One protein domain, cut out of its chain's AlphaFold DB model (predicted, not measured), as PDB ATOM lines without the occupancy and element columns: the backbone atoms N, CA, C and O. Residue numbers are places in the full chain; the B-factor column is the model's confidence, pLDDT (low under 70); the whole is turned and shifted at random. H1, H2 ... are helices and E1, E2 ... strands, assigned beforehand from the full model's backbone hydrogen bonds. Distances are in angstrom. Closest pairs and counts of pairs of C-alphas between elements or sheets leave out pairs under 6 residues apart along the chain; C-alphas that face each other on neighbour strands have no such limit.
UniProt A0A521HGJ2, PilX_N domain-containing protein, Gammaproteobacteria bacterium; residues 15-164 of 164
ATOM      1  N   ALA A  15     -45.892-103.944  16.943       83.00
ATOM      2  CA  ALA A  15     -46.399-102.741  16.270       83.00
ATOM      3  C   ALA A  15     -46.484-101.508  17.193       83.00
ATOM      4  O   ALA A  15     -46.351-100.377  16.732       83.00
ATOM      5  N   ILE A  16     -46.660-101.721  18.501       88.19
ATOM      6  CA  ILE A  16     -46.807-100.644  19.493       88.19
ATOM      7  C   ILE A  16     -45.548 -99.778  19.598       88.19
ATOM      8  O   ILE A  16     -45.666 -98.558  19.652       88.19
ATOM      9  N   LEU A  17     -44.354-100.378  19.579       88.44
ATOM     10  CA  LEU A  17     -43.089 -99.633  19.645       88.44
ATOM     11  C   LEU A  17     -42.916 -98.697  18.443       88.44
ATOM     12  O   LEU A  17     -42.491 -97.557  18.605       88.44
ATOM     13  N   PHE A  18     -43.297 -99.157  17.251       90.94
ATOM     14  CA  PHE A  18     -43.197 -98.368  16.025       90.94
ATOM     15  C   PHE A  18     -44.165 -97.178  16.031       90.94
ATOM     16  O   PHE A  18     -43.769 -96.052  15.735       90.94
ATOM     17  N   VAL A  19     -45.417 -97.402  16.445       92.06
ATOM     18  CA  VAL A  19     -46.412 -96.327  16.582       92.06
ATOM     19  C   VAL A  19     -45.997 -95.327  17.664       92.06
ATOM     20  O   VAL A  19     -46.089 -94.124  17.438       92.06
ATOM     21  N   ALA A  20     -45.494 -95.799  18.809       94.06
ATOM     22  CA  ALA A  20     -44.997 -94.932  19.875       94.06
ATOM     23  C   ALA A  20     -43.825 -94.056  19.403       94.06
ATOM     24  O   ALA A  20     -43.796 -92.867  19.710       94.06
ATOM     25  N   LEU A  21     -42.899 -94.612  18.615       94.88
ATOM     26  CA  LEU A  21     -41.769 -93.868  18.063       94.88
ATOM     27  C   LEU A  21     -42.215 -92.810  17.047       94.88
ATOM     28  O   LEU A  21     -41.736 -91.681  17.106       94.88
ATOM     29  N   ILE A  22     -43.166 -93.136  16.164       96.00
ATOM     30  CA  ILE A  22     -43.750 -92.155  15.235       96.00
ATOM     31  C   ILE A  22     -44.452 -91.038  16.008       96.00
ATOM     32  O   ILE A  22     -44.239 -89.868  15.710       96.00
ATOM     33  N   MET A  23     -45.254 -91.370  17.020       96.62
ATOM     34  CA  MET A  23     -45.947 -90.361  17.824       96.62
ATOM     35  C   MET A  23     -44.969 -89.461  18.578       96.62
ATOM     36  O   MET A  23     -45.147 -88.245  18.587       96.62
ATOM     37  N   LEU A  24     -43.905 -90.027  19.153       96.19
ATOM     38  CA  LEU A  24     -42.855 -89.250  19.806       96.19
ATOM     39  C   LEU A  24     -42.168 -88.315  18.805       96.19
ATOM     40  O   LEU A  24     -42.031 -87.128  19.087       96.19
ATOM     41  N   LEU A  25     -41.816 -88.810  17.615       96.81
ATOM     42  CA  LEU A  25     -41.240 -87.995  16.545       96.81
ATOM     43  C   LEU A  25     -42.170 -86.828  16.166       96.81
ATOM     44  O   LEU A  25     -41.729 -85.681  16.111       96.81
ATOM     45  N   LEU A  26     -43.463 -87.087  15.970       97.88
ATOM     46  CA  LEU A  26     -44.438 -86.042  15.652       97.88
ATOM     47  C   LEU A  26     -44.524 -84.986  16.761       97.88
ATOM     48  O   LEU A  26     -44.463 -83.794  16.470       97.88
ATOM     49  N   LEU A  27     -44.593 -85.405  18.028       97.00
ATOM     50  CA  LEU A  27     -44.604 -84.482  19.166       97.00
ATOM     51  C   LEU A  27     -43.323 -83.646  19.240       97.00
ATOM     52  O   LEU A  27     -43.399 -82.449  19.508       97.00
ATOM     53  N   THR A  28     -42.156 -84.233  18.958       96.88
ATOM     54  CA  THR A  28     -40.897 -83.474  18.931       96.88
ATOM     55  C   THR A  28     -40.881 -82.425  17.824       96.88
ATOM     56  O   THR A  28     -40.489 -81.291  18.080       96.88
ATOM     57  N   LEU A  29     -41.368 -82.752  16.622       97.12
ATOM     58  CA  LEU A  29     -41.435 -81.800  15.512       97.12
ATOM     59  C   LEU A  29     -42.389 -80.642  15.822       97.12
ATOM     60  O   LEU A  29     -42.032 -79.489  15.595       97.12
ATOM     61  N   LEU A  30     -43.557 -80.937  16.397       95.56
ATOM     62  CA  LEU A  30     -44.503 -79.914  16.852       95.56
ATOM     63  C   LEU A  30     -43.913 -79.040  17.970       95.56
ATOM     64  O   LEU A  30     -44.130 -77.831  17.994       95.56
ATOM     65  N   GLY A  31     -43.135 -79.634  18.878       95.94
ATOM     66  CA  GLY A  31     -42.416 -78.897  19.914       95.94
ATOM     67  C   GLY A  31     -41.377 -77.934  19.333       95.94
ATOM     68  O   GLY A  31     -41.329 -76.771  19.723       95.94
ATOM     69  N   VAL A  32     -40.578 -78.388  18.362       95.50
ATOM     70  CA  VAL A  32     -39.536 -77.567  17.724       95.50
ATOM     71  C   VAL A  32     -40.141 -76.408  16.933       95.50
ATOM     72  O   VAL A  32     -39.653 -75.284  17.042       95.50
ATOM     73  N   THR A  33     -41.209 -76.639  16.167       94.06
ATOM     74  CA  THR A  33     -41.860 -75.561  15.404       94.06
ATOM     75  C   THR A  33     -42.473 -74.506  16.325       94.06
ATOM     76  O   THR A  33     -42.331 -73.314  16.055       94.06
ATOM     77  N   ALA A  34     -43.074 -74.909  17.450       93.38
ATOM     78  CA  ALA A  34     -43.567 -73.972  18.458       93.38
ATOM     79  C   ALA A  34     -42.432 -73.120  19.059       93.38
ATOM     80  O   ALA A  34     -42.555 -71.897  19.130       93.38
ATOM     81  N   MET A  35     -41.294 -73.735  19.409       95.12
ATOM     82  CA  MET A  35     -40.123 -73.013  19.929       95.12
ATOM     83  C   MET A  35     -39.556 -72.005  18.921       95.12
ATOM     84  O   MET A  35     -39.147 -70.912  19.309       95.12
ATOM     85  N   GLN A  36     -39.551 -72.335  17.625       94.50
ATOM     86  CA  GLN A  36     -39.095 -71.415  16.576       94.50
ATOM     87  C   GLN A  36     -39.922 -70.127  16.532       94.50
ATOM     88  O   GLN A  36     -39.354 -69.041  16.422       94.50
ATOM     89  N   VAL A  37     -41.246 -70.230  16.668       92.75
ATOM     90  CA  VAL A  37     -42.130 -69.056  16.709       92.75
ATOM     91  C   VAL A  37     -41.837 -68.201  17.939       92.75
ATOM     92  O   VAL A  37     -41.709 -66.984  17.814       92.75
ATOM     93  N   THR A  38     -41.666 -68.819  19.110       93.44
ATOM     94  CA  THR A  38     -41.322 -68.097  20.343       93.44
ATOM     95  C   THR A  38     -39.987 -67.361  20.220       93.44
ATOM     96  O   THR A  38     -39.911 -66.192  20.585       93.44
ATOM     97  N   MET A  39     -38.959 -67.982  19.633       95.81
ATOM     98  CA  MET A  39     -37.667 -67.320  19.399       95.81
ATOM     99  C   MET A  39     -37.781 -66.126  18.441       95.81
ATOM    100  O   MET A  39     -37.125 -65.103  18.637       95.81
ATOM    101  N   LEU A  40     -38.603 -66.231  17.393       95.81
ATOM    102  CA  LEU A  40     -38.846 -65.108  16.481       95.81
ATOM    103  C   LEU A  40     -39.566 -63.957  17.188       95.81
ATOM    104  O   LEU A  40     -39.191 -62.801  17.001       95.81
ATOM    105  N   GLN A  41     -40.562 -64.270  18.017       94.69
ATOM    106  CA  GLN A  41     -41.260 -63.276  18.829       94.69
ATOM    107  C   GLN A  41     -40.312 -62.603  19.822       94.69
ATOM    108  O   GLN A  41     -40.308 -61.382  19.904       94.69
ATOM    109  N   GLU A  42     -39.450 -63.361  20.501       95.88
ATOM    110  CA  GLU A  42     -38.449 -62.819  21.422       95.88
ATOM    111  C   GLU A  42     -37.494 -61.848  20.718       95.88
ATOM    112  O   GLU A  42     -37.284 -60.730  21.189       95.88
ATOM    113  N   ARG A  43     -36.968 -62.223  19.543       94.00
ATOM    114  CA  ARG A  43     -36.100 -61.342  18.743       94.00
ATOM    115  C   ARG A  43     -36.830 -60.089  18.267       94.00
ATOM    116  O   ARG A  43     -36.258 -59.003  18.308       94.00
ATOM    117  N   MET A  44     -38.087 -60.223  17.844       94.50
ATOM    118  CA  MET A  44     -38.917 -59.087  17.440       94.50
ATOM    119  C   MET A  44     -39.192 -58.151  18.624       94.50
ATOM    120  O   MET A  44     -39.056 -56.940  18.477       94.50
ATOM    121  N   SER A  45     -39.506 -58.693  19.803       95.50
ATOM    122  CA  SER A  45     -39.687 -57.924  21.037       95.50
ATOM    123  C   SER A  45     -38.398 -57.232  21.482       95.50
ATOM    124  O   SER A  45     -38.446 -56.077  21.901       95.50
ATOM    125  N   GLY A  46     -37.246 -57.897  21.354       93.81
ATOM    126  CA  GLY A  46     -35.937 -57.311  21.638       93.81
ATOM    127  C   GLY A  46     -35.618 -56.136  20.715       93.81
ATOM    128  O   GLY A  46     -35.301 -55.049  21.194       93.81
ATOM    129  N   ASN A  47     -35.785 -56.323  19.404       91.94
ATOM    130  CA  ASN A  47     -35.576 -55.264  18.416       91.94
ATOM    131  C   ASN A  47     -36.538 -54.085  18.623       91.94
ATOM    132  O   ASN A  47     -36.126 -52.928  18.596       91.94
ATOM    133  N   PHE A  48     -37.816 -54.375  18.884       95.31
ATOM    134  CA  PHE A  48     -38.809 -53.345  19.166       95.31
ATOM    135  C   PHE A  48     -38.426 -52.532  20.407       95.31
ATOM    136  O   PHE A  48     -38.454 -51.305  20.374       95.31
ATOM    137  N   ARG A  49     -37.988 -53.195  21.483       95.44
ATOM    138  CA  ARG A  49     -37.513 -52.515  22.692       95.44
ATOM    139  C   ARG A  49     -36.297 -51.629  22.421       95.44
ATOM    140  O   ARG A  49     -36.281 -50.503  22.902       95.44
ATOM    141  N   ALA A  50     -35.305 -52.110  21.671       94.56
ATOM    142  CA  ALA A  50     -34.127 -51.312  21.321       94.56
ATOM    143  C   ALA A  50     -34.526 -50.035  20.565       94.56
ATOM    144  O   ALA A  50     -34.069 -48.945  20.903       94.56
ATOM    145  N   GLN A  51     -35.460 -50.150  19.617       93.56
ATOM    146  CA  GLN A  51     -35.978 -49.008  18.868       93.56
ATOM    147  C   GLN A  51     -36.733 -48.002  19.751       93.56
ATOM    148  O   GLN A  51     -36.524 -46.800  19.610       93.56
ATOM    149  N   GLN A  52     -37.578 -48.473  20.674       96.12
ATOM    150  CA  GLN A  52     -38.290 -47.593  21.612       96.12
ATOM    151  C   GLN A  52     -37.315 -46.838  22.523       96.12
ATOM    152  O   GLN A  52     -37.430 -45.628  22.679       96.12
ATOM    153  N   VAL A  53     -36.303 -47.527  23.061       95.75
ATOM    154  CA  VAL A  53     -35.285 -46.894  23.913       95.75
ATOM    155  C   VAL A  53     -34.467 -45.867  23.133       95.75
ATOM    156  O   VAL A  53     -34.219 -44.780  23.646       95.75
ATOM    157  N   ALA A  54     -34.049 -46.172  21.902       92.50
ATOM    158  CA  ALA A  54     -33.357 -45.199  21.061       92.50
ATOM    159  C   ALA A  54     -34.217 -43.939  20.850       92.50
ATOM    160  O   ALA A  54     -33.714 -42.824  20.975       92.50
ATOM    161  N   PHE A  55     -35.521 -44.115  20.611       93.25
ATOM    162  CA  PHE A  55     -36.469 -43.015  20.427       93.25
ATOM    163  C   PHE A  55     -36.645 -42.158  21.687       93.25
ATOM    164  O   PHE A  55     -36.476 -40.946  21.610       93.25
ATOM    165  N   GLU A  56     -36.891 -42.767  22.852       95.06
ATOM    166  CA  GLU A  56     -37.000 -42.044  24.131       95.06
ATOM    167  C   GLU A  56     -35.748 -41.206  24.419       95.06
ATOM    168  O   GLU A  56     -35.829 -40.060  24.863       95.06
ATOM    169  N   ARG A  57     -34.562 -41.756  24.139       92.69
ATOM    170  CA  ARG A  57     -33.318 -41.017  24.353       92.69
ATOM    171  C   ARG A  57     -33.128 -39.908  23.316       92.69
ATOM    172  O   ARG A  57     -32.662 -38.833  23.681       92.69
ATOM    173  N   ALA A  58     -33.516 -40.128  22.060       89.44
ATOM    174  CA  ALA A  58     -33.498 -39.093  21.031       89.44
ATOM    175  C   ALA A  58     -34.462 -37.937  21.369       89.44
ATOM    176  O   ALA A  58     -34.116 -36.776  21.149       89.44
ATOM    177  N   GLU A  59     -35.618 -38.219  21.981       91.50
ATOM    178  CA  GLU A  59     -36.498 -37.190  22.549       91.50
ATOM    179  C   GLU A  59     -35.846 -36.459  23.728       91.50
ATOM    180  O   GLU A  59     -35.925 -35.233  23.798       91.50
ATOM    181  N   GLY A  60     -35.139 -37.172  24.611       91.12
ATOM    182  CA  GLY A  60     -34.345 -36.557  25.679       91.12
ATOM    183  C   GLY A  60     -33.308 -35.567  25.137       91.12
ATOM    184  O   GLY A  60     -33.249 -34.420  25.577       91.12
ATOM    185  N   ARG A  61     -32.571 -35.966  24.095       87.06
ATOM    186  CA  ARG A  61     -31.631 -35.098  23.365       87.06
ATOM    187  C   ARG A  61     -32.318 -33.901  22.717       87.06
ATOM    188  O   ARG A  61     -31.823 -32.778  22.784       87.06
ATOM    189  N   MET A  62     -33.480 -34.113  22.111       86.50
ATOM    190  CA  MET A  62     -34.265 -33.020  21.546       86.50
ATOM    191  C   MET A  62     -34.727 -32.038  22.633       86.50
ATOM    192  O   MET A  62     -34.738 -30.830  22.393       86.50
ATOM    193  N   SER A  63     -35.085 -32.536  23.818       89.38
ATOM    194  CA  SER A  63     -35.468 -31.706  24.961       89.38
ATOM    195  C   SER A  63     -34.313 -30.817  25.412       89.38
ATOM    196  O   SER A  63     -34.517 -29.617  25.561       89.38
ATOM    197  N   GLU A  64     -33.094 -31.359  25.520       85.81
ATOM    198  CA  GLU A  64     -31.885 -30.577  25.832       85.81
ATOM    199  C   GLU A  64     -31.693 -29.424  24.826       85.81
ATOM    200  O   GLU A  64     -31.501 -28.270  25.211       85.81
ATOM    201  N   GLY A  65     -31.827 -29.701  23.524       80.19
ATOM    202  CA  GLY A  65     -31.727 -28.674  22.479       80.19
ATOM    203  C   GLY A  65     -32.840 -27.624  22.527       80.19
ATOM    204  O   GLY A  65     -32.619 -26.464  22.168       80.19
ATOM    205  N   ARG A  66     -34.037 -28.011  22.984       82.94
ATOM    206  CA  ARG A  66     -35.170 -27.101  23.179       82.94
ATOM    207  C   ARG A  66     -34.955 -26.182  24.370       82.94
ATOM    208  O   ARG A  66     -35.255 -24.996  24.252       82.94
ATOM    209  N   ASP A  67     -34.418 -26.697  25.467       84.94
ATOM    210  CA  ASP A  67     -34.108 -25.898  26.650       84.94
ATOM    211  C   ASP A  67     -33.070 -24.823  26.306       84.94
ATOM    212  O   ASP A  67     -33.288 -23.648  26.611       84.94
ATOM    213  N   LEU A  68     -32.035 -25.182  25.533       77.94
ATOM    214  CA  LEU A  68     -31.073 -24.220  24.979       77.94
ATOM    215  C   LEU A  68     -31.738 -23.151  24.104       77.94
ATOM    216  O   LEU A  68     -31.371 -21.984  24.178       77.94
ATOM    217  N   ALA A  69     -32.723 -23.526  23.283       76.44
ATOM    218  CA  ALA A  69     -33.450 -22.586  22.432       76.44
ATOM    219  C   ALA A  69     -34.463 -21.715  23.200       76.44
ATOM    220  O   ALA A  69     -34.903 -20.692  22.668       76.44
ATOM    221  N   SER A  70     -34.875 -22.130  24.404       78.50
ATOM    222  CA  SER A  70     -35.876 -21.443  25.231       78.50
ATOM    223  C   SER A  70     -35.310 -20.204  25.935       78.50
ATOM    224  O   SER A  70     -35.977 -19.165  26.008       78.50
ATOM    225  N   ASP A  71     -34.057 -20.284  26.387       77.44
ATOM    226  CA  ASP A  71     -33.338 -19.165  26.985       77.44
ATOM    227  C   ASP A  71     -32.683 -18.324  25.885       77.44
ATOM    228  O   ASP A  71     -31.841 -18.792  25.124       77.44
ATOM    229  N   LEU A  72     -33.081 -17.054  25.799       66.62
ATOM    230  CA  LEU A  72     -32.602 -16.135  24.770       66.62
ATOM    231  C   LEU A  72     -31.088 -15.895  24.856       66.62
ATOM    232  O   LEU A  72     -30.428 -15.779  23.825       66.62
ATOM    233  N   LEU A  73     -30.556 -15.797  26.075       68.25
ATOM    234  CA  LEU A  73     -29.162 -15.431  26.306       68.25
ATOM    235  C   LEU A  73     -28.254 -16.637  26.033       68.25
ATOM    236  O   LEU A  73     -27.223 -16.495  25.379       68.25
ATOM    237  N   LEU A  74     -28.684 -17.835  26.441       72.25
ATOM    238  CA  LEU A  74     -27.981 -19.084  26.132       72.25
ATOM    239  C   LEU A  74     -28.082 -19.457  24.650       72.25
ATOM    240  O   LEU A  74     -27.091 -19.889  24.067       72.25
ATOM    241  N   ALA A  75     -29.242 -19.252  24.016       67.62
ATOM    242  CA  ALA A  75     -29.416 -19.542  22.598       67.62
ATOM    243  C   ALA A  75     -28.459 -18.721  21.723       67.62
ATOM    244  O   ALA A  75     -27.953 -19.239  20.736       67.62
ATOM    245  N   TYR A  76     -28.197 -17.460  22.076       63.94
ATOM    246  CA  TYR A  76     -27.281 -16.604  21.319       63.94
ATOM    247  C   TYR A  76     -25.832 -17.123  21.322       63.94
ATOM    248  O   TYR A  76     -25.156 -17.043  20.300       63.94
ATOM    249  N   ASP A  77     -25.367 -17.663  22.451       66.88
ATOM    250  CA  ASP A  77     -23.991 -18.151  22.616       66.88
ATOM    251  C   ASP A  77     -23.807 -19.595  22.107       66.88
ATOM    252  O   ASP A  77     -22.765 -19.944  21.559       66.88
ATOM    253  N   GLN A  78     -24.832 -20.439  22.267       65.12
ATOM    254  CA  GLN A  78     -24.733 -21.891  22.059       65.12
ATOM    255  C   GLN A  78     -25.344 -22.380  20.738       65.12
ATOM    256  O   GLN A  78     -25.050 -23.490  20.294       65.12
ATOM    257  N   VAL A  79     -26.208 -21.590  20.095       64.31
ATOM    258  CA  VAL A  79     -26.825 -21.957  18.814       64.31
ATOM    259  C   VAL A  79     -26.043 -21.293  17.694       64.31
ATOM    260  O   VAL A  79     -25.774 -20.096  17.747       64.31
ATOM    261  N   SER A  80     -25.689 -22.055  16.655       57.19
ATOM    262  CA  SER A  80     -24.980 -21.516  15.495       57.19
ATOM    263  C   SER A  80     -25.732 -20.297  14.949       57.19
ATOM    264  O   SER A  80     -26.808 -20.443  14.365       57.19
ATOM    265  N   GLY A  81     -25.160 -19.102  15.120       50.75
ATOM    266  CA  GLY A  81     -25.759 -17.835  14.688       50.75
ATOM    267  C   GLY A  81     -25.850 -17.669  13.170       50.75
ATOM    268  O   GLY A  81     -26.318 -16.641  12.695       50.75
ATOM    269  N   ILE A  82     -25.406 -18.667  12.398       50.91
ATOM    270  CA  ILE A  82     -25.525 -18.700  10.944       50.91
ATOM    271  C   ILE A  82     -26.954 -19.144  10.603       50.91
ATOM    272  O   ILE A  82     -27.307 -20.307  10.822       50.91
ATOM    273  N   PRO A  83     -27.800 -18.255  10.059       48.91
ATOM    274  CA  PRO A  83     -29.153 -18.622   9.688       48.91
ATOM    275  C   PRO A  83     -29.121 -19.602   8.513       48.91
ATOM    276  O   PRO A  83     -28.329 -19.447   7.576       48.91
ATOM    277  N   ILE A  84     -30.027 -20.576   8.537       50.16
ATOM    278  CA  ILE A  84     -30.224 -21.512   7.424       50.16
ATOM    279  C   ILE A  84     -30.501 -20.696   6.148       50.16
ATOM    280  O   ILE A  84     -31.472 -19.938   6.087       50.16
ATOM    281  N   GLY A  85     -29.617 -20.823   5.153       43.06
ATOM    282  CA  GLY A  85     -29.679 -20.100   3.875       43.06
ATOM    283  C   GLY A  85     -28.615 -19.013   3.646       43.06
ATOM    284  O   GLY A  85     -28.592 -18.435   2.563       43.06
ATOM    285  N   LEU A  86     -27.731 -18.733   4.616       43.88
ATOM    286  CA  LEU A  86     -26.600 -17.793   4.458       43.88
ATOM    287  C   LEU A  86     -25.217 -18.469   4.487       43.88
ATOM    288  O   LEU A  86     -24.218 -17.818   4.185       43.88
ATOM    289  N   SER A  87     -25.146 -19.762   4.821       46.81
ATOM    290  CA  SER A  87     -23.909 -20.545   4.750       46.81
ATOM    291  C   SER A  87     -23.707 -21.091   3.328       46.81
ATOM    292  O   SER A  87     -24.625 -21.627   2.705       46.81
ATOM    293  N   ALA A  88     -22.490 -20.948   2.800       45.31
ATOM    294  CA  ALA A  88     -22.089 -21.465   1.490       45.31
ATOM    295  C   ALA A  88     -21.826 -22.988   1.490       45.31
ATOM    296  O   ALA A  88     -21.346 -23.533   0.496       45.31
ATOM    297  N   THR A  89     -22.108 -23.686   2.593       48.97
ATOM    298  CA  THR A  89     -21.758 -25.095   2.791       48.97
ATOM    299  C   THR A  89     -23.000 -25.912   3.104       48.97
ATOM    300  O   THR A  89     -23.332 -26.022   4.267       48.97
ATOM    301  N   ASN A  90     -23.674 -26.489   2.100       47.84
ATOM    302  CA  ASN A  90     -24.649 -27.598   2.220       47.84
ATOM    303  C   ASN A  90     -25.585 -27.622   3.460       47.84
ATOM    304  O   ASN A  90     -26.050 -28.691   3.861       47.84
ATOM    305  N   ASP A  91     -25.908 -26.471   4.052       53.00
ATOM    306  CA  ASP A  91     -26.733 -26.357   5.252       53.00
ATOM    307  C   ASP A  91     -28.186 -26.262   4.817       53.00
ATOM    308  O   ASP A  91     -28.862 -25.235   4.911       53.00
ATOM    309  N   LEU A  92     -28.659 -27.380   4.276       54.72
ATOM    310  CA  LEU A  92     -30.077 -27.611   4.094       54.72
ATOM    311  C   LEU A  92     -30.746 -27.593   5.482       54.72
ATOM    312  O   LEU A  92     -30.102 -27.929   6.484       54.72
ATOM    313  N   PRO A  93     -32.036 -27.212   5.578       51.81
ATOM    314  CA  PRO A  93     -32.761 -27.181   6.853       51.81
ATOM    315  C   PRO A  93     -32.673 -28.517   7.603       51.81
ATOM    316  O   PRO A  93     -32.602 -28.548   8.830       51.81
ATOM    317  N   TRP A  94     -32.610 -29.609   6.844       59.88
ATOM    318  CA  TRP A  94     -32.275 -30.949   7.295       59.88
ATOM    319  C   TRP A  94     -30.766 -31.186   7.153       59.88
ATOM    320  O   TRP A  94     -30.174 -30.936   6.107       59.88
ATOM    321  N   ALA A  95     -30.118 -31.646   8.217       59.56
ATOM    322  CA  ALA A  95     -28.710 -32.018   8.159       59.56
ATOM    323  C   ALA A  95     -28.519 -33.299   7.321       59.56
ATOM    324  O   ALA A  95     -29.366 -34.188   7.391       59.56
ATOM    325  N   PRO A  96     -27.405 -33.465   6.584       61.44
ATOM    326  CA  PRO A  96     -27.154 -34.677   5.797       61.44
ATOM    327  C   PRO A  96     -27.221 -35.972   6.616       61.44
ATOM    328  O   PRO A  96     -27.661 -37.001   6.102       61.44
ATOM    329  N   TRP A  97     -26.859 -35.916   7.902       60.75
ATOM    330  CA  TRP A  97     -26.950 -37.051   8.821       60.75
ATOM    331  C   TRP A  97     -28.399 -37.499   9.100       60.75
ATOM    332  O   TRP A  97     -28.606 -38.672   9.368       60.75
ATOM    333  N   LEU A  98     -29.413 -36.629   8.949       63.38
ATOM    334  CA  LEU A  98     -30.834 -37.031   8.997       63.38
ATOM    335  C   LEU A  98     -31.229 -37.908   7.798       63.38
ATOM    336  O   LEU A  98     -32.228 -38.619   7.851       63.38
ATOM    337  N   THR A  99     -30.467 -37.828   6.708       62.66
ATOM    338  CA  THR A  99     -30.735 -38.537   5.445       62.66
ATOM    339  C   THR A  99     -29.724 -39.640   5.140       62.66
ATOM    340  O   THR A  99     -29.887 -40.362   4.159       62.66
ATOM    341  N   THR A 100     -28.684 -39.778   5.965       61.75
ATOM    342  CA  THR A 100     -27.603 -40.753   5.790       61.75
ATOM    343  C   THR A 100     -27.727 -41.838   6.854       61.75
ATOM    344  O   THR A 100     -27.992 -41.535   8.015       61.75
ATOM    345  N   PHE A 101     -27.544 -43.100   6.456       64.62
ATOM    346  CA  PHE A 101     -27.497 -44.239   7.369       64.62
ATOM    347  C   PHE A 101     -26.130 -44.948   7.274       64.62
ATOM    348  O   PHE A 101     -25.710 -45.249   6.153       64.62
ATOM    349  N   PRO A 102     -25.464 -45.266   8.400       62.25
ATOM    350  CA  PRO A 102     -25.803 -44.819   9.753       62.25
ATOM    351  C   PRO A 102     -25.692 -43.286   9.867       62.25
ATOM    352  O   PRO A 102     -24.974 -42.661   9.079       62.25
ATOM    353  N   PRO A 103     -26.433 -42.657  10.795       67.50
ATOM    354  CA  PRO A 103     -26.230 -41.246  11.101       67.50
ATOM    355  C   PRO A 103     -24.839 -41.046  11.744       67.50
ATOM    356  O   PRO A 103     -24.053 -41.990  11.843       67.50
ATOM    357  N   ALA A 104     -24.484 -39.813  12.125       64.00
ATOM    358  CA  ALA A 104     -23.157 -39.535  12.687       64.00
ATOM    359  C   ALA A 104     -22.844 -40.481  13.867       64.00
ATOM    360  O   ALA A 104     -23.712 -40.732  14.698       64.00
ATOM    361  N   GLU A 105     -21.611 -40.999  13.953       63.62
ATOM    362  CA  GLU A 105     -21.242 -41.964  15.008       63.62
ATOM    363  C   GLU A 105     -21.337 -41.387  16.429       63.62
ATOM    364  O   GLU A 105     -21.420 -42.135  17.405       63.62
ATOM    365  N   GLU A 106     -21.330 -40.061  16.547       65.06
ATOM    366  CA  GLU A 106     -21.387 -39.344  17.812       65.06
ATOM    367  C   GLU A 106     -22.812 -38.869  18.121       65.06
ATOM    368  O   GLU A 106     -23.570 -38.480  17.232       65.06
ATOM    369  N   TYR A 107     -23.169 -38.877  19.407       62.47
ATOM    370  CA  TYR A 107     -24.417 -38.303  19.901       62.47
ATOM    371  C   TYR A 107     -24.460 -36.814  19.586       62.47
ATOM    372  O   TYR A 107     -23.557 -36.077  19.979       62.47
ATOM    373  N   GLN A 108     -25.500 -36.357  18.893       65.44
ATOM    374  CA  GLN A 108     -25.589 -34.952  18.508       65.44
ATOM    375  C   GLN A 108     -26.973 -34.383  18.765       65.44
ATOM    376  O   GLN A 108     -28.007 -34.950  18.399       65.44
ATOM    377  N   VAL A 109     -26.947 -33.193  19.350       71.38
ATOM    378  CA  VAL A 109     -28.051 -32.246  19.347       71.38
ATOM    379  C   VAL A 109     -27.633 -31.113  18.433       71.38
ATOM    380  O   VAL A 109     -26.595 -30.489  18.643       71.38
ATOM    381  N   ALA A 110     -28.432 -30.855  17.406       71.00
ATOM    382  CA  ALA A 110     -28.228 -29.715  16.533       71.00
ATOM    383  C   ALA A 110     -29.462 -28.820  16.589       71.00
ATOM    384  O   ALA A 110     -30.549 -29.199  16.137       71.00
ATOM    385  N   THR A 111     -29.263 -27.622  17.133       68.81
ATOM    386  CA  THR A 111     -30.237 -26.536  17.114       68.81
ATOM    387  C   THR A 111     -29.822 -25.556  16.032       68.81
ATOM    388  O   THR A 111     -28.675 -25.123  15.972       68.81
ATOM    389  N   ARG A 112     -30.753 -25.221  15.145       69.75
ATOM    390  CA  ARG A 112     -30.535 -24.310  14.025       69.75
ATOM    391  C   ARG A 112     -31.610 -23.243  14.029       69.75
ATOM    392  O   ARG A 112     -32.780 -23.534  14.267       69.75
ATOM    393  N   THR A 113     -31.233 -22.011  13.726       64.06
ATOM    394  CA  THR A 113     -32.184 -20.905  13.617       64.06
ATOM    395  C   THR A 113     -32.537 -20.631  12.170       64.06
ATOM    396  O   THR A 113     -31.658 -20.484  11.318       64.06
ATOM    397  N   CYS A 114     -33.828 -20.474  11.906       56.34
ATOM    398  CA  CYS A 114     -34.301 -19.873  10.674       56.34
ATOM    399  C   CYS A 114     -34.703 -18.422  10.949       56.34
ATOM    400  O   CYS A 114     -35.670 -18.132  11.659       56.34
ATOM    401  N   GLY A 115     -33.952 -17.500  10.350       52.31
ATOM    402  CA  GLY A 115     -34.377 -16.114  10.193       52.31
ATOM    403  C   GLY A 115     -35.507 -15.964   9.172       52.31
ATOM    404  O   GLY A 115     -36.061 -16.947   8.681       52.31
ATOM    405  N   GLY A 116     -35.813 -14.732   8.760       46.75
ATOM    406  CA  GLY A 116     -36.763 -14.451   7.671       46.75
ATOM    407  C   GLY A 116     -36.276 -14.868   6.272       46.75
ATOM    408  O   GLY A 116     -36.640 -14.222   5.294       46.75
ATOM    409  N   ALA A 117     -35.401 -15.874   6.171       43.78
ATOM    410  CA  ALA A 117     -34.716 -16.299   4.950       43.78
ATOM    411  C   ALA A 117     -34.885 -17.796   4.613       43.78
ATOM    412  O   ALA A 117     -34.365 -18.239   3.593       43.78
ATOM    413  N   CYS A 118     -35.621 -18.578   5.414       48.09
ATOM    414  CA  CYS A 118     -35.912 -19.970   5.055       48.09
ATOM    415  C   CYS A 118     -36.883 -20.041   3.860       48.09
ATOM    416  O   CYS A 118     -37.692 -19.122   3.675       48.09
ATOM    417  N   PRO A 119     -36.761 -21.070   2.996       46.22
ATOM    418  CA  PRO A 119     -37.345 -21.058   1.664       46.22
ATOM    419  C   PRO A 119     -38.853 -21.280   1.743       46.22
ATOM    420  O   PRO A 119     -39.336 -22.395   1.637       46.22
ATOM    421  N   GLU A 120     -39.569 -20.178   1.950       43.19
ATOM    422  CA  GLU A 120     -40.872 -19.907   1.349       43.19
ATOM    423  C   GLU A 120     -41.274 -18.424   1.389       43.19
ATOM    424  O   GLU A 120     -42.283 -18.088   0.779       43.19
ATOM    425  N   GLN A 121     -40.509 -17.489   1.986       38.50
ATOM    426  CA  GLN A 121     -40.779 -16.057   1.764       38.50
ATOM    427  C   GLN A 121     -39.637 -15.096   2.130       38.50
ATOM    428  O   GLN A 121     -38.922 -15.271   3.110       38.50
ATOM    429  N   ARG A 122     -39.517 -14.048   1.301       34.22
ATOM    430  CA  ARG A 122     -38.570 -12.924   1.370       34.22
ATOM    431  C   ARG A 122     -38.561 -12.216   2.734       34.22
ATOM    432  O   ARG A 122     -39.582 -11.676   3.144       34.22
ATOM    433  N   GLY A 123     -37.355 -12.009   3.266       37.38
ATOM    434  CA  GLY A 123     -36.971 -10.764   3.936       37.38
ATOM    435  C   GLY A 123     -36.941 -10.783   5.464       37.38
ATOM    436  O   GLY A 123     -37.872 -10.333   6.115       37.38
ATOM    437  N   SER A 124     -35.810 -11.197   6.036       36.12
ATOM    438  CA  SER A 124     -34.998 -10.403   6.976       36.12
ATOM    439  C   SER A 124     -33.849 -11.283   7.452       36.12
ATOM    440  O   SER A 124     -34.075 -12.345   8.035       36.12
ATOM    441  N   ILE A 125     -32.622 -10.808   7.250       43.62
ATOM    442  CA  ILE A 125     -31.451 -11.257   8.003       43.62
ATOM    443  C   ILE A 125     -31.779 -11.168   9.501       43.62
ATOM    444  O   ILE A 125     -32.352 -10.170   9.952       43.62
ATOM    445  N   VAL A 126     -31.475 -12.218  10.267       47.53
ATOM    446  CA  VAL A 126     -31.321 -12.098  11.726       47.53
ATOM    447  C   VAL A 126     -29.988 -11.385  11.887       47.53
ATOM    448  O   VAL A 126     -28.942 -12.003  11.995       47.53
ATOM    449  N   ALA A 127     -30.022 -10.073  11.666       45.72
ATOM    450  CA  ALA A 127     -28.881  -9.207  11.869       45.72
ATOM    451  C   ALA A 127     -28.674  -9.108  13.373       45.72
ATOM    452  O   ALA A 127     -29.601  -8.626  14.018       45.72
ATOM    453  N   ASP A 128     -27.535  -9.613  13.858       50.91
ATOM    454  CA  ASP A 128     -26.665  -9.138  14.955       50.91
ATOM    455  C   ASP A 128     -27.268  -8.533  16.245       50.91
ATOM    456  O   ASP A 128     -26.524  -8.092  17.116       50.91
ATOM    457  N   ASP A 129     -28.586  -8.509  16.420       52.53
ATOM    458  CA  ASP A 129     -29.271  -7.975  17.589       52.53
ATOM    459  C   ASP A 129     -29.684  -9.147  18.489       52.53
ATOM    460  O   ASP A 129     -30.627  -9.876  18.150       52.53
ATOM    461  N   PRO A 130     -29.025  -9.330  19.648       54.62
ATOM    462  CA  PRO A 130     -29.354 -10.394  20.595       54.62
ATOM    463  C   PRO A 130     -30.793 -10.294  21.135       54.62
ATOM    464  O   PRO A 130     -31.297 -11.257  21.709       54.62
ATOM    465  N   ASN A 131     -31.490  -9.169  20.932       56.62
ATOM    466  CA  ASN A 131     -32.878  -8.988  21.358       56.62
ATOM    467  C   ASN A 131     -33.915  -9.430  20.314       56.62
ATOM    468  O   ASN A 131     -35.111  -9.479  20.618       56.62
ATOM    469  N   LYS A 132     -33.504  -9.752  19.080       62.88
ATOM    470  CA  LYS A 132     -34.429 -10.101  17.995       62.88
ATOM    471  C   LYS A 132     -34.496 -11.617  17.806       62.88
ATOM    472  O   LYS A 132     -33.674 -12.210  17.112       62.88
ATOM    473  N   LYS A 133     -35.513 -12.247  18.409       57.94
ATOM    474  CA  LYS A 133     -35.762 -13.695  18.281       57.94
ATOM    475  C   LYS A 133     -35.939 -14.104  16.803       57.94
ATOM    476  O   LYS A 133     -36.677 -13.431  16.074       57.94
ATOM    477  N   PRO A 134     -35.326 -15.214  16.349       65.44
ATOM    478  CA  PRO A 134     -35.683 -15.832  15.077       65.44
ATOM    479  C   PRO A 134     -37.120 -16.371  15.149       65.44
ATOM    480  O   PRO A 134     -37.618 -16.704  16.223       65.44
ATOM    481  N   ARG A 135     -37.801 -16.456  13.997       68.38
ATOM    482  CA  ARG A 135     -39.223 -16.858  13.942       68.38
ATOM    483  C   ARG A 135     -39.425 -18.304  14.390       68.38
ATOM    484  O   ARG A 135     -40.443 -18.628  14.987       68.38
ATOM    485  N   PHE A 136     -38.465 -19.169  14.075       72.06
ATOM    486  CA  PHE A 136     -38.475 -20.550  14.521       72.06
ATOM    487  C   PHE A 136     -37.064 -21.136  14.609       72.06
ATOM    488  O   PHE A 136     -36.136 -20.720  13.907       72.06
ATOM    489  N   TYR A 137     -36.940 -22.142  15.464       75.81
ATOM    490  CA  TYR A 137     -35.784 -23.004  15.629       75.81
ATOM    491  C   TYR A 137     -36.119 -24.380  15.067       75.81
ATOM    492  O   TYR A 137     -37.220 -24.891  15.264       75.81
ATOM    493  N   ILE A 138     -35.168 -24.996  14.382       76.88
ATOM    494  CA  ILE A 138     -35.200 -26.418  14.060       76.88
ATOM    495  C   ILE A 138     -34.273 -27.097  15.054       76.88
ATOM    496  O   ILE A 138     -33.084 -26.790  15.095       76.88
ATOM    497  N   ILE A 139     -34.819 -27.997  15.861       78.62
ATOM    498  CA  ILE A 139     -34.055 -28.761  16.844       78.62
ATOM    499  C   ILE A 139     -34.097 -30.214  16.408       78.62
ATOM    500  O   ILE A 139     -35.167 -30.763  16.145       78.62
ATOM    501  N   SER A 140     -32.925 -30.823  16.321       78.88
ATOM    502  CA  SER A 140     -32.761 -32.227  15.966       78.88
ATOM    503  C   SER A 140     -31.954 -32.925  17.050       78.88
ATOM    504  O   SER A 140     -30.906 -32.427  17.459       78.88
ATOM    505  N   GLY A 141     -32.472 -34.052  17.527       82.19
ATOM    506  CA  GLY A 141     -31.811 -34.934  18.479       82.19
ATOM    507  C   GLY A 141     -31.637 -36.311  17.858       82.19
ATOM    508  O   GLY A 141     -32.571 -36.846  17.258       82.19
ATOM    509  N   GLN A 142     -30.440 -36.874  17.992       85.50
ATOM    510  CA  GLN A 142     -30.153 -38.252  17.610       85.50
ATOM    511  C   GLN A 142     -29.454 -38.996  18.725       85.50
ATOM    512  O   GLN A 142     -28.596 -38.452  19.424       85.50
ATOM    513  N   GLU A 143     -29.832 -40.256  18.884       87.75
ATOM    514  CA  GLU A 143     -29.305 -41.109  19.931       87.75
ATOM    515  C   GLU A 143     -29.569 -42.577  19.572       87.75
ATOM    516  O   GLU A 143     -30.462 -42.902  18.779       87.75
ATOM    517  N   LYS A 144     -28.764 -43.469  20.147       89.12
ATOM    518  CA  LYS A 144     -28.834 -44.909  19.898       89.12
ATOM    519  C   LYS A 144     -29.203 -45.659  21.175       89.12
ATOM    520  O   LYS A 144     -29.125 -45.110  22.278       89.12
ATOM    521  N   ASP A 145     -29.578 -46.924  21.051       91.75
ATOM    522  CA  ASP A 145     -29.805 -47.767  22.221       91.75
ATOM    523  C   ASP A 145     -28.502 -48.005  23.025       91.75
ATOM    524  O   ASP A 145     -27.409 -48.164  22.469       91.75
ATOM    525  N   PRO A 146     -28.569 -48.003  24.366       89.00
ATOM    526  CA  PRO A 146     -27.384 -48.150  25.198       89.00
ATOM    527  C   PRO A 146     -26.804 -49.566  25.099       89.00
ATOM    528  O   PRO A 146     -27.524 -50.553  25.208       89.00
ATOM    529  N   GLY A 147     -25.476 -49.661  24.994       86.38
ATOM    530  CA  GLY A 147     -24.748 -50.936  25.017       86.38
ATOM    531  C   GLY A 147     -24.507 -51.579  23.647       86.38
ATOM    532  O   GLY A 147     -23.728 -52.525  23.569       86.38
ATOM    533  N   SER A 148     -25.094 -51.041  22.576       86.50
ATOM    534  CA  SER A 148     -24.899 -51.518  21.202       86.50
ATOM    535  C   SER A 148     -23.774 -50.760  20.482       86.50
ATOM    536  O   SER A 148     -23.552 -49.564  20.715       86.50
ATOM    537  N   THR A 149     -23.026 -51.433  19.598       87.12
ATOM    538  CA  THR A 149     -22.035 -50.767  18.729       87.12
ATOM    539  C   THR A 149     -22.752 -49.970  17.640       87.12
ATOM    540  O   THR A 149     -23.930 -50.190  17.387       87.12
ATOM    541  N   VAL A 150     -22.071 -49.014  17.005       80.62
ATOM    542  CA  VAL A 150     -22.679 -48.143  15.975       80.62
ATOM    543  C   VAL A 150     -23.342 -48.929  14.832       80.62
ATOM    544  O   VAL A 150     -24.420 -48.542  14.385       80.62
ATOM    545  N   ASP A 151     -22.770 -50.075  14.451       82.94
ATOM    546  CA  ASP A 151     -23.256 -50.917  13.348       82.94
ATOM    547  C   ASP A 151     -24.458 -51.801  13.710       82.94
ATOM    548  O   ASP A 151     -25.203 -52.228  12.829       82.94
ATOM    549  N   THR A 152     -24.632 -52.126  14.994       85.88
ATOM    550  CA  THR A 152     -25.687 -53.044  15.463       85.88
ATOM    551  C   THR A 152     -26.751 -52.354  16.302       85.88
ATOM    552  O   THR A 152     -27.682 -53.013  16.761       85.88
ATOM    553  N   ALA A 153     -26.587 -51.059  16.559       87.94
ATOM    554  CA  ALA A 153     -27.501 -50.284  17.371       87.94
ATOM    555  C   ALA A 153     -28.802 -49.976  16.631       87.94
ATOM    556  O   ALA A 153     -28.834 -49.753  15.418       87.94
ATOM    557  N   ALA A 154     -29.879 -49.903  17.401       89.00
ATOM    558  CA  ALA A 154     -31.073 -49.204  16.984       89.00
ATOM    559  C   ALA A 154     -30.813 -47.699  17.112       89.00
ATOM    560  O   ALA A 154     -30.423 -47.206  18.171       89.00
ATOM    561  N   TRP A 155     -31.054 -46.974  16.028       87.56
ATOM    562  CA  TRP A 155     -30.919 -45.524  15.976       87.56
ATOM    563  C   TRP A 155     -32.293 -44.878  15.905       87.56
ATOM    564  O   TRP A 155     -33.199 -45.392  15.242       87.56
ATOM    565  N   ALA A 156     -32.432 -43.728  16.553       87.56
ATOM    566  CA  ALA A 156     -33.583 -42.869  16.373       87.56
ATOM    567  C   ALA A 156     -33.142 -41.419  16.216       87.56
ATOM    568  O   ALA A 156     -32.213 -40.944  16.870       87.56
ATOM    569  N   THR A 157     -33.870 -40.722  15.354       84.50
ATOM    570  CA  THR A 157     -33.685 -39.304  15.103       84.50
ATOM    571  C   THR A 157     -35.030 -38.625  15.229       84.50
ATOM    572  O   THR A 157     -35.993 -39.023  14.570       84.50
ATOM    573  N   VAL A 158     -35.090 -37.591  16.057       84.81
ATOM    574  CA  VAL A 158     -36.290 -36.783  16.256       84.81
ATOM    575  C   VAL A 158     -35.969 -35.352  15.867       84.81
ATOM    576  O   VAL A 158     -34.947 -34.793  16.266       84.81
ATOM    577  N   GLN A 159     -36.846 -34.757  15.066       82.50
ATOM    578  CA  GLN A 159     -36.742 -33.365  14.664       82.50
ATOM    579  C   GLN A 159     -38.032 -32.639  15.019       82.50
ATOM    580  O   GLN A 159     -39.131 -33.120  14.751       82.50
ATOM    581  N   THR A 160     -37.886 -31.444  15.577       82.25
ATOM    582  CA  THR A 160     -39.000 -30.551  15.868       82.25
ATOM    583  C   THR A 160     -38.733 -29.151  15.339       82.25
ATOM    584  O   THR A 160     -37.587 -28.719  15.186       82.25
ATOM    585  N   VAL A 161     -39.821 -28.439  15.067       79.88
ATOM    586  CA  VAL A 161     -39.808 -27.014  14.760       79.88
ATOM    587  C   VAL A 161     -40.404 -26.292  15.958       79.88
ATOM    588  O   VAL A 161     -41.568 -26.494  16.303       79.88
ATOM    589  N   TYR A 162     -39.602 -25.455  16.601       78.38
ATOM    590  CA  TYR A 162     -40.021 -24.640  17.728       78.38
ATOM    591  C   TYR A 162     -40.240 -23.199  17.273       78.38
ATOM    592  O   TYR A 162     -39.312 -22.544  16.813       78.38
ATOM    593  N   VAL A 163     -41.479 -22.724  17.366       77.75
ATOM    594  CA  VAL A 163     -41.908 -21.405  16.881       77.75
ATOM    595  C   VAL A 163     -42.156 -20.484  18.075       77.75
ATOM    596  O   VAL A 163     -42.702 -20.939  19.084       77.75
ATOM    597  N   TYR A 164     -41.762 -19.216  17.940       67.50
ATOM    598  CA  TYR A 164     -42.017 -18.141  18.905       67.50
ATOM    599  C   TYR A 164     -43.124 -17.195  18.443       67.50
ATOM    600  O   TYR A 164     -43.238 -16.965  17.215       67.50
TER     601      TYR A 164
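AT A GLANCE: This is residues 15 to 164 of the 164 residues of the protein "PilX_N domain-containing protein" of Gammaproteobacteria bacterium (UniProt A0A521HGJ2). A long helix, H1, sticks out as an arm with residues 15 to 46, while its residues 50 to 70 pack on a small antiparallel sheet, order E1 E2 E3. The printed part has 150 residues, in order H1 H2 H3 E1 E2 E3; it is mixed and extended, with radius of gyration of the C-alphas 25.8 A and spans of 96 by 26 by 25 A.

HOW THE PARTS SIT: H1, residues 15 to 70, touches H2, residues 72 to 78, only at the corner; their closest C-alphas, Ala 69 and Ala 75, are 5.1 A apart. H3, residues 96 to 99, only grazes the sheet. E1, residues 108 to 114, E2, residues 136 to 144, and E3, residues 155 to 163, form a meander, each strand the antiparallel neighbour of the one before: N 110 and O 140, and N 139 and O 160, are within hydrogen-bond range, each 2.9 A. H1 is on this sheet; its closest C-alphas with E2, Met 62 and Gly 141, are 4.4 A apart. Every O i to N i+4 pair is within range in H1, 2 of 3 in H2; H3 is too short for one.

IN THESE COORDINATES: H1 runs 82.5 A from C-alpha 15 at (-46.399, -102.741, 16.270). E2 spans 26.7 A; E3 spans 26.5 A, ending at C-alpha 163 (-41.908, -21.405, 16.881).

THE WHOLE: The printed part has no cut. Links H2 to H3 and E1 to E2 are long. The pLDDT is under 70 in 62 residues, among them 75 to 108.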